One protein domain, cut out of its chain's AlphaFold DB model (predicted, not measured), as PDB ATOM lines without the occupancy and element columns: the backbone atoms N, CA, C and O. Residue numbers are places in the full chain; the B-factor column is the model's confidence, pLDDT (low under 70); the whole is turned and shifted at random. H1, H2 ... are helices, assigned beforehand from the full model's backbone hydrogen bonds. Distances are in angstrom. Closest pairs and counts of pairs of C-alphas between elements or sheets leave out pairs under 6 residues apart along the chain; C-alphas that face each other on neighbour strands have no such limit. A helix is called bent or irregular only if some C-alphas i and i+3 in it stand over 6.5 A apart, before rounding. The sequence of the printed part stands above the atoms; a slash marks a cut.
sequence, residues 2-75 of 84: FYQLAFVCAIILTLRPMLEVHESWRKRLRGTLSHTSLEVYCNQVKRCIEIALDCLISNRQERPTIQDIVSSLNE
ATOM      1  N   PHE A   2     262.448 163.855  96.131       56.44
ATOM      2  CA  PHE A   2     262.590 165.326  96.114       56.44
ATOM      3  C   PHE A   2     261.949 166.014  97.339       56.44
ATOM      4  O   PHE A   2     262.590 166.811  98.012       56.44
ATOM      5  N   TYR A   3     260.727 165.607  97.706       49.16
ATOM      6  CA  TYR A   3     260.035 166.104  98.905       49.16
ATOM      7  C   TYR A   3     260.738 165.739 100.222       49.16
ATOM      8  O   TYR A   3     260.763 166.543 101.144       49.16
ATOM      9  N   GLN A   4     261.366 164.561 100.302       43.31
ATOM     10  CA  GLN A   4     262.166 164.169 101.469       43.31
ATOM     11  C   GLN A   4     263.447 164.991 101.587       43.31
ATOM     12  O   GLN A   4     263.793 165.405 102.686       43.31
ATOM     13  N   LEU A   5     264.125 165.271 100.472       50.19
ATOM     14  CA  LEU A   5     265.333 166.095 100.474       50.19
ATOM     15  C   LEU A   5     265.014 167.544 100.879       50.19
ATOM     16  O   LEU A   5     265.716 168.121 101.703       50.19
ATOM     17  N   ALA A   6     263.909 168.100 100.369       57.03
ATOM     18  CA  ALA A   6     263.431 169.430 100.742       57.03
ATOM     19  C   ALA A   6     263.030 169.517 102.227       57.03
ATOM     20  O   ALA A   6     263.343 170.503 102.888       57.03
ATOM     21  N   PHE A   7     262.394 168.474 102.771       63.09
ATOM     22  CA  PHE A   7     262.014 168.405 104.184       63.09
ATOM     23  C   PHE A   7     263.234 168.293 105.109       63.09
ATOM     24  O   PHE A   7     263.323 169.014 106.098       63.09
ATOM     25  N   VAL A   8     264.223 167.468 104.749       56.38
ATOM     26  CA  VAL A   8     265.501 167.372 105.476       56.38
ATOM     27  C   VAL A   8     266.257 168.703 105.429       56.38
ATOM     28  O   VAL A   8     266.755 169.157 106.456       56.38
ATOM     29  N   CYS A   9     266.291 169.380 104.278       55.06
ATOM     30  CA  CYS A   9     266.863 170.723 104.173       55.06
ATOM     31  C   CYS A   9     266.114 171.743 105.038       55.06
ATOM     32  O   CYS A   9     266.769 172.527 105.716       55.06
ATOM     33  N   ALA A  10     264.779 171.723 105.064       64.44
ATOM     34  CA  ALA A  10     263.990 172.611 105.916       64.44
ATOM     35  C   ALA A  10     264.292 172.376 107.404       64.44
ATOM     36  O   ALA A  10     264.586 173.335 108.109       64.44
ATOM     37  N   ILE A  11     264.339 171.114 107.847       64.69
ATOM     38  CA  ILE A  11     264.698 170.732 109.222       64.69
ATOM     39  C   ILE A  11     266.109 171.216 109.584       64.69
ATOM     40  O   ILE A  11     266.296 171.841 110.628       64.69
ATOM     41  N   ILE A  12     267.102 170.982 108.717       61.00
ATOM     42  CA  ILE A  12     268.491 171.426 108.932       61.00
ATOM     43  C   ILE A  12     268.575 172.957 108.994       61.00
ATOM     44  O   ILE A  12     269.270 173.501 109.852       61.00
ATOM     45  N   LEU A  13     267.865 173.658 108.107       62.22
ATOM     46  CA  LEU A  13     267.832 175.121 108.065       62.22
ATOM     47  C   LEU A  13     267.145 175.715 109.301       62.22
ATOM     48  O   LEU A  13     267.582 176.761 109.776       62.22
ATOM     49  N   THR A  14     266.134 175.046 109.862       63.94
ATOM     50  CA  THR A  14     265.466 175.478 111.102       63.94
ATOM     51  C   THR A  14     266.214 175.073 112.376       63.94
ATOM     52  O   THR A  14     266.125 175.778 113.377       63.94
ATOM     53  N   LEU A  15     266.986 173.979 112.362       63.53
ATOM     54  CA  LEU A  15     267.760 173.504 113.521       63.53
ATOM     55  C   LEU A  15     269.133 174.168 113.656       63.53
ATOM     56  O   LEU A  15     269.630 174.309 114.772       63.53
ATOM     57  N   ARG A  16     269.751 174.604 112.550       69.94
ATOM     58  CA  ARG A  16     271.010 175.372 112.571       69.94
ATOM     59  C   ARG A  16     271.002 176.556 113.545       69.94
ATOM     60  O   ARG A  16     271.903 176.604 114.378       69.94
ATOM     61  N   PRO A  17     270.020 177.476 113.497       67.50
ATOM     62  CA  PRO A  17     269.994 178.601 114.425       67.50
ATOM     63  C   PRO A  17     269.819 178.138 115.877       67.50
ATOM     64  O   PRO A  17     270.415 178.719 116.775       67.50
ATOM     65  N   MET A  18     269.079 177.052 116.118       63.00
ATOM     66  CA  MET A  18     268.931 176.435 117.446       63.00
ATOM     67  C   MET A  18     270.273 175.916 117.996       63.00
ATOM     68  O   MET A  18     270.620 176.192 119.144       63.00
ATOM     69  N   LEU A  19     271.059 175.214 117.172       66.62
ATOM     70  CA  LEU A  19     272.383 174.702 117.549       66.62
ATOM     71  C   LEU A  19     273.398 175.830 117.792       66.62
ATOM     72  O   LEU A  19     274.146 175.790 118.767       66.62
ATOM     73  N   GLU A  20     273.390 176.854 116.942       73.88
ATOM     74  CA  GLU A  20     274.288 178.009 117.045       73.88
ATOM     75  C   GLU A  20     273.969 178.868 118.281       73.88
ATOM     76  O   GLU A  20     274.869 179.284 119.021       73.88
ATOM     77  N   VAL A  21     272.679 179.052 118.580       71.94
ATOM     78  CA  VAL A  21     272.212 179.669 119.827       71.94
ATOM     79  C   VAL A  21     272.652 178.837 121.031       71.94
ATOM     80  O   VAL A  21     273.174 179.413 121.984       71.94
ATOM     81  N   HIS A  22     272.527 177.506 120.989       68.31
ATOM     82  CA  HIS A  22     272.956 176.633 122.086       68.31
ATOM     83  C   HIS A  22     274.466 176.732 122.366       68.31
ATOM     84  O   HIS A  22     274.864 176.866 123.525       68.31
ATOM     85  N   GLU A  23     275.321 176.739 121.340       73.06
ATOM     86  CA  GLU A  23     276.770 176.907 121.529       73.06
ATOM     87  C   GLU A  23     277.141 178.300 122.052       73.06
ATOM     88  O   GLU A  23     277.951 178.426 122.979       73.06
ATOM     89  N   SER A  24     276.514 179.346 121.510       76.31
ATOM     90  CA  SER A  24     276.718 180.728 121.951       76.31
ATOM     91  C   SER A  24     276.297 180.922 123.411       76.31
ATOM     92  O   SER A  24     277.047 181.479 124.221       76.31
ATOM     93  N   TRP A  25     275.136 180.383 123.790       70.12
ATOM     94  CA  TRP A  25     274.646 180.394 125.168       70.12
ATOM     95  C   TRP A  25     275.554 179.597 126.096       70.12
ATOM     96  O   TRP A  25     275.939 180.106 127.148       70.12
ATOM     97  N   ARG A  26     275.990 178.399 125.698       68.69
ATOM     98  CA  ARG A  26     276.924 177.578 126.480       68.69
ATOM     99  C   ARG A  26     278.246 178.302 126.738       68.69
ATOM    100  O   ARG A  26     278.767 178.247 127.853       68.69
ATOM    101  N   LYS A  27     278.788 178.999 125.735       78.19
ATOM    102  CA  LYS A  27     280.018 179.792 125.873       78.19
ATOM    103  C   LYS A  27     279.834 180.966 126.837       78.19
ATOM    104  O   LYS A  27     280.724 181.218 127.644       78.19
ATOM    105  N   ARG A  28     278.684 181.649 126.788       72.75
ATOM    106  CA  ARG A  28     278.350 182.764 127.692       72.75
ATOM    107  C   ARG A  28     278.122 182.297 129.131       72.75
ATOM    108  O   ARG A  28     278.665 182.891 130.054       72.75
ATOM    109  N   LEU A  29     277.379 181.209 129.319       64.94
ATOM    110  CA  LEU A  29     277.006 180.699 130.640       64.94
ATOM    111  C   LEU A  29     278.191 180.091 131.405       64.94
ATOM    112  O   LEU A  29     278.212 180.181 132.630       64.94
ATOM    113  N   ARG A  30     279.221 179.568 130.718       64.88
ATOM    114  CA  ARG A  30     280.474 179.106 131.357       64.88
ATOM    115  C   ARG A  30     281.173 180.169 132.213       64.88
ATOM    116  O   ARG A  30     281.925 179.799 133.105       64.88
ATOM    117  N   GLY A  31     280.964 181.458 131.932       65.25
ATOM    118  CA  GLY A  31     281.550 182.558 132.705       65.25
ATOM    119  C   GLY A  31     280.687 183.057 133.868       65.25
ATOM    120  O   GLY A  31     281.164 183.859 134.663       65.25
ATOM    121  N   THR A  32     279.424 182.627 133.962       59.88
ATOM    122  CA  THR A  32     278.422 183.209 134.880       59.88
ATOM    123  C   THR A  32     277.829 182.180 135.845       59.88
ATOM    124  O   THR A  32     277.363 182.547 136.919       59.88
ATOM    125  N   LEU A  33     277.843 180.896 135.483       59.69
ATOM    126  CA  LEU A  33     277.203 179.810 136.222       59.69
ATOM    127  C   LEU A  33     278.227 178.777 136.707       59.69
ATOM    128  O   LEU A  33     279.242 178.540 136.050       59.69
ATOM    129  N   SER A  34     277.955 178.130 137.848       64.75
ATOM    130  CA  SER A  34     278.737 176.963 138.267       64.75
ATOM    131  C   SER A  34     278.593 175.840 137.231       64.75
ATOM    132  O   SER A  34     277.601 175.764 136.501       64.75
ATOM    133  N   HIS A  35     279.576 174.940 137.165       65.12
ATOM    134  CA  HIS A  35     279.548 173.805 136.234       65.12
ATOM    135  C   HIS A  35     278.238 173.001 136.340       65.12
ATOM    136  O   HIS A  35     277.670 172.593 135.331       65.12
ATOM    137  N   THR A  36     277.722 172.864 137.564       65.56
ATOM    138  CA  THR A  36     276.479 172.161 137.889       65.56
ATOM    139  C   THR A  36     275.239 172.859 137.335       65.56
ATOM    140  O   THR A  36     274.343 172.189 136.835       65.56
ATOM    141  N   SER A  37     275.148 174.193 137.391       67.75
ATOM    142  CA  SER A  37     273.998 174.906 136.815       67.75
ATOM    143  C   SER A  37     274.063 174.990 135.290       67.75
ATOM    144  O   SER A  37     273.024 174.922 134.639       67.75
ATOM    145  N   LEU A  38     275.261 175.046 134.699       69.94
ATOM    146  CA  LEU A  38     275.435 174.969 133.245       69.94
ATOM    147  C   LEU A  38     274.937 173.635 132.668       69.94
ATOM    148  O   LEU A  38     274.275 173.622 131.632       69.94
ATOM    149  N   GLU A  39     275.260 172.519 133.321       72.19
ATOM    150  CA  GLU A  39     274.845 171.183 132.883       72.19
ATOM    151  C   GLU A  39     273.323 171.011 132.944       72.19
ATOM    152  O   GLU A  39     272.718 170.538 131.981       72.19
ATOM    153  N   VAL A  40     272.696 171.499 134.020       74.62
ATOM    154  CA  VAL A  40     271.234 171.527 134.169       74.62
ATOM    155  C   VAL A  40     270.584 172.322 133.032       74.62
ATOM    156  O   VAL A  40     269.699 171.801 132.357       74.62
ATOM    157  N   TYR A  41     271.065 173.535 132.743       72.25
ATOM    158  CA  TYR A  41     270.537 174.338 131.632       72.25
ATOM    159  C   TYR A  41     270.749 173.677 130.263       72.25
ATOM    160  O   TYR A  41     269.840 173.675 129.434       72.25
ATOM    161  N   CYS A  42     271.919 173.084 130.009       76.69
ATOM    162  CA  CYS A  42     272.164 172.349 128.766       76.69
ATOM    163  C   CYS A  42     271.200 171.164 128.599       76.69
ATOM    164  O   CYS A  42     270.700 170.940 127.496       76.69
ATOM    165  N   ASN A  43     270.910 170.430 129.676       79.88
ATOM    166  CA  ASN A  43     269.964 169.317 129.640       79.88
ATOM    167  C   ASN A  43     268.530 169.787 129.357       79.88
ATOM    168  O   ASN A  43     267.832 169.139 128.578       79.88
ATOM    169  N   GLN A  44     268.115 170.939 129.889       77.19
ATOM    170  CA  GLN A  44     266.810 171.528 129.566       77.19
ATOM    171  C   GLN A  44     266.706 171.917 128.095       77.19
ATOM    172  O   GLN A  44     265.738 171.563 127.427       77.19
ATOM    173  N   VAL A  45     267.722 172.604 127.562       79.25
ATOM    174  CA  VAL A  45     267.735 172.996 126.146       79.25
ATOM    175  C   VAL A  45     267.679 171.761 125.250       79.25
ATOM    176  O   VAL A  45     266.911 171.737 124.290       79.25
ATOM    177  N   LYS A  46     268.429 170.706 125.591       81.12
ATOM    178  CA  LYS A  46     268.368 169.426 124.879       81.12
ATOM    179  C   LYS A  46     266.951 168.844 124.893       81.12
ATOM    180  O   LYS A  46     266.455 168.448 123.842       81.12
ATOM    181  N   ARG A  47     266.283 168.844 126.047       82.56
ATOM    182  CA  ARG A  47     264.924 168.313 126.190       82.56
ATOM    183  C   ARG A  47     263.891 169.111 125.391       82.56
ATOM    184  O   ARG A  47     263.049 168.523 124.723       82.56
ATOM    185  N   CYS A  48     264.005 170.439 125.365       80.81
ATOM    186  CA  CYS A  48     263.168 171.290 124.514       80.81
ATOM    187  C   CYS A  48     263.360 170.994 123.017       80.81
ATOM    188  O   CYS A  48     262.396 171.036 122.256       80.81
ATOM    189  N   ILE A  49     264.589 170.678 122.592       81.06
ATOM    190  CA  ILE A  49     264.873 170.274 121.208       81.06
ATOM    191  C   ILE A  49     264.219 168.924 120.893       81.06
ATOM    192  O   ILE A  49     263.606 168.797 119.839       81.06
ATOM    193  N   GLU A  50     264.307 167.942 121.795       85.38
ATOM    194  CA  GLU A  50     263.647 166.633 121.639       85.38
ATOM    195  C   GLU A  50     262.130 166.795 121.448       85.38
ATOM    196  O   GLU A  50     261.584 166.333 120.449       85.38
ATOM    197  N   ILE A  51     261.472 167.574 122.312       84.56
ATOM    198  CA  ILE A  51     260.031 167.863 122.208       84.56
ATOM    199  C   ILE A  51     259.688 168.539 120.870       84.56
ATOM    200  O   ILE A  51     258.692 168.198 120.225       84.56
ATOM    201  N   ALA A  52     260.504 169.503 120.431       80.69
ATOM    202  CA  ALA A  52     260.296 170.183 119.156       80.69
ATOM    203  C   ALA A  52     260.422 169.222 117.962       80.69
ATOM    204  O   ALA A  52     259.668 169.355 116.997       80.69
ATOM    205  N   LEU A  53     261.334 168.246 118.026       82.62
ATOM    206  CA  LEU A  53     261.470 167.203 117.008       82.62
ATOM    207  C   LEU A  53     260.249 166.278 116.984       82.62
ATOM    208  O   LEU A  53     259.728 166.003 115.902       82.62
ATOM    209  N   ASP A  54     259.742 165.874 118.148       84.06
ATOM    210  CA  ASP A  54     258.554 165.018 118.250       84.06
ATOM    211  C   ASP A  54     257.305 165.704 117.666       84.06
ATOM    212  O   ASP A  54     256.487 165.088 116.977       84.06
ATOM    213  N   CYS A  55     257.187 167.024 117.833       80.56
ATOM    214  CA  CYS A  55     256.114 167.818 117.226       80.56
ATOM    215  C   CYS A  55     256.152 167.831 115.685       80.56
ATOM    216  O   CYS A  55     255.127 168.073 115.036       80.56
ATOM    217  N   LEU A  56     257.322 167.584 115.089       80.62
ATOM    218  CA  LEU A  56     257.550 167.612 113.643       80.62
ATOM    219  C   LEU A  56     257.364 166.244 112.972       80.62
ATOM    220  O   LEU A  56     257.453 166.168 111.742       80.62
ATOM    221  N   ILE A  57     257.069 165.181 113.732       82.50
ATOM    222  CA  ILE A  57     256.856 163.832 113.190       82.50
ATOM    223  C   ILE A  57     255.790 163.866 112.083       82.50
ATOM    224  O   ILE A  57     254.716 164.456 112.222       82.50
ATOM    225  N   SER A  58     256.078 163.246 110.938       77.50
ATOM    226  CA  SER A  58     255.182 163.271 109.772       77.50
ATOM    227  C   SER A  58     253.837 162.599 110.052       77.50
ATOM    228  O   SER A  58     252.802 163.073 109.582       77.50
ATOM    229  N   ASN A  59     253.841 161.514 110.830       82.88
ATOM    230  CA  ASN A  59     252.621 160.843 111.249       82.88
ATOM    231  C   ASN A  59     251.941 161.626 112.379       82.88
ATOM    232  O   ASN A  59     252.458 161.728 113.486       82.88
ATOM    233  N   ARG A  60     250.740 162.147 112.112       78.31
ATOM    234  CA  ARG A  60     249.960 162.917 113.091       78.31
ATOM    235  C   ARG A  60     249.621 162.119 114.354       78.31
ATOM    236  O   ARG A  60     249.476 162.735 115.399       78.31
ATOM    237  N   GLN A  61     249.469 160.799 114.254       84.31
ATOM    238  CA  GLN A  61     249.112 159.948 115.399       84.31
ATOM    239  C   GLN A  61     250.292 159.703 116.347       84.31
ATOM    240  O   GLN A  61     250.083 159.329 117.491       84.31
ATOM    241  N   GLU A  62     251.520 159.913 115.867       82.44
ATOM    242  CA  GLU A  62     252.751 159.793 116.657       82.44
ATOM    243  C   GLU A  62     253.182 161.138 117.258       82.44
ATOM    244  O   GLU A  62     254.095 161.179 118.077       82.44
ATOM    245  N   ARG A  63     252.540 162.247 116.861       87.69
ATOM    246  CA  ARG A  63     252.839 163.555 117.444       87.69
ATOM    247  C   ARG A  63     252.350 163.601 118.888       87.69
ATOM    248  O   ARG A  63     251.202 163.222 119.139       87.69
ATOM    249  N   PRO A  64     253.159 164.140 119.808       86.62
ATOM    250  CA  PRO A  64     252.740 164.326 121.183       86.62
ATOM    251  C   PRO A  64     251.561 165.298 121.244       86.62
ATOM    252  O   PRO A  64     251.462 166.253 120.460       86.62
ATOM    253  N   THR A  65     250.649 165.060 122.181       89.50
ATOM    254  CA  THR A  65     249.568 166.008 122.445       89.50
ATOM    255  C   THR A  65     250.111 167.226 123.192       89.50
ATOM    256  O   THR A  65     251.176 167.189 123.805       89.50
ATOM    257  N   ILE A  66     249.353 168.327 123.190       86.31
ATOM    258  CA  ILE A  66     249.712 169.526 123.967       86.31
ATOM    259  C   ILE A  66     249.892 169.176 125.452       86.31
ATOM    260  O   ILE A  66     250.774 169.721 126.107       86.31
ATOM    261  N   GLN A  67     249.100 168.237 125.972       86.75
ATOM    262  CA  GLN A  67     249.209 167.787 127.356       86.75
ATOM    263  C   GLN A  67     250.519 167.026 127.616       86.75
ATOM    264  O   GLN A  67     251.150 167.260 128.647       86.75
ATOM    265  N   ASP A  68     250.968 166.186 126.679       87.06
ATOM    266  CA  ASP A  68     252.248 165.465 126.781       87.06
ATOM    267  C   ASP A  68     253.439 166.430 126.724       87.06
ATOM    268  O   ASP A  68     254.403 166.293 127.481       87.06
ATOM    269  N   ILE A  69     253.342 167.454 125.867       85.56
ATOM    270  CA  ILE A  69     254.336 168.528 125.750       85.56
ATOM    271  C   ILE A  69     254.436 169.296 127.071       85.56
ATOM    272  O   ILE A  69     255.529 169.453 127.608       85.56
ATOM    273  N   VAL A  70     253.306 169.751 127.621       86.62
ATOM    274  CA  VAL A  70     253.270 170.492 128.893       86.62
ATOM    275  C   VAL A  70     253.790 169.636 130.047       86.62
ATOM    276  O   VAL A  70     254.555 170.135 130.869       86.62
ATOM    277  N   SER A  71     253.441 168.349 130.086       87.62
ATOM    278  CA  SER A  71     253.936 167.425 131.115       87.62
ATOM    279  C   SER A  71     255.455 167.249 131.017       87.62
ATOM    280  O   SER A  71     256.155 167.418 132.012       87.62
ATOM    281  N   SER A  72     255.979 167.040 129.806       85.81
ATOM    282  CA  SER A  72     257.423 166.913 129.555       85.81
ATOM    283  C   SER A  72     258.199 168.190 129.901       85.81
ATOM    284  O   SER A  72     259.321 168.126 130.408       85.81
ATOM    285  N   LEU A  73     257.615 169.364 129.642       84.00
ATOM    286  CA  LEU A  73     258.194 170.654 130.029       84.00
ATOM    287  C   LEU A  73     258.208 170.829 131.554       84.00
ATOM    288  O   LEU A  73     259.225 171.245 132.104       84.00
ATOM    289  N   ASN A  74     257.129 170.453 132.240       85.00
ATOM    290  CA  ASN A  74     257.028 170.550 133.696       85.00
ATOM    291  C   ASN A  74     258.031 169.618 134.404       85.00
ATOM    292  O   ASN A  74     258.715 170.027 135.339       85.00
ATOM    293  N   GLU A  75     258.210 168.391 133.904       82.81
ATOM    294  CA  GLU A  75     259.255 167.468 134.380       82.81
ATOM    295  C   GLU A  75     260.658 168.081 134.245       82.81
ATOM    296  O   GLU A  75     261.492 167.999 135.152       82.81
TER     297      GLU A  75
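What this domain is: This is residues 2 to 75 of the 84 residues of an uncharacterized protein of Aegilops tauschii subsp. strangulata (UniProt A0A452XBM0). Three helices lie side by side in one flat row, folded back and forth, with H2 in the middle, the long H1 along one side of it and the short H3 along the other. The arrangement is loose: H1 meets H2 near the turn between them, and residues 2 to 10 of H1 stick out free. The printed part has 74 residues with three named helices, in the order H1, H2, H3, and no named strand; its class is all helix. It is loose, with a radius of gyration of the C-alphas of 15.1 A, and spans 44 by 30 by 11 A, only just flat.

Where its parts are: H1 is residues 2 to 29, 40.4 A from first to last C-alpha, and begins at C-alpha 2 (262.590, 165.326, 96.114). It is neither bent nor irregular, but only just: C-alphas 14 and 17 are 6.4 A apart. H2 is residues 35 to 55, 30.8 A long, beginning at C-alpha 35 (279.548, 173.805, 136.234). H3 is residues 66 to 75, 14.3 A long, and ends at C-alpha 75 (259.255, 167.468, 134.380).

How they stand to each other: H1 and H2 form a helical hairpin and touch, through residues 22 to 29 of H1 and 38 to 45 of H2 alone; the closest C-alphas, of Leu 29 and Leu 38, are 6.5 A apart. Their tilt is a shallow 17 degrees, opposite ways. H2 and H3, also a helical hairpin, only just touch, with 3 pairs of C-alphas within 8 A, H2 with residues 48 to 51 alone; the closest C-alphas, of Ile 51 and Ile 69, are 6.7 A apart. Their tilt is a shallow 11 degrees, opposite ways. H1 and H3 are apart. Every O i to N i+4 pair is within hydrogen-bond range in H2 and H3, and 22 of 24 in H1.

The domain as a whole: The C-alphas farthest apart, of Phe 2 and Ser 34, are 46.6 A apart. The printed part has no cut. The link from H1 to H2 is tight, that from H2 to H3 short. The mean pLDDT of the printed part is 73.3; residues 2 to 19, 22, 26 and 29 to 38 are under 70.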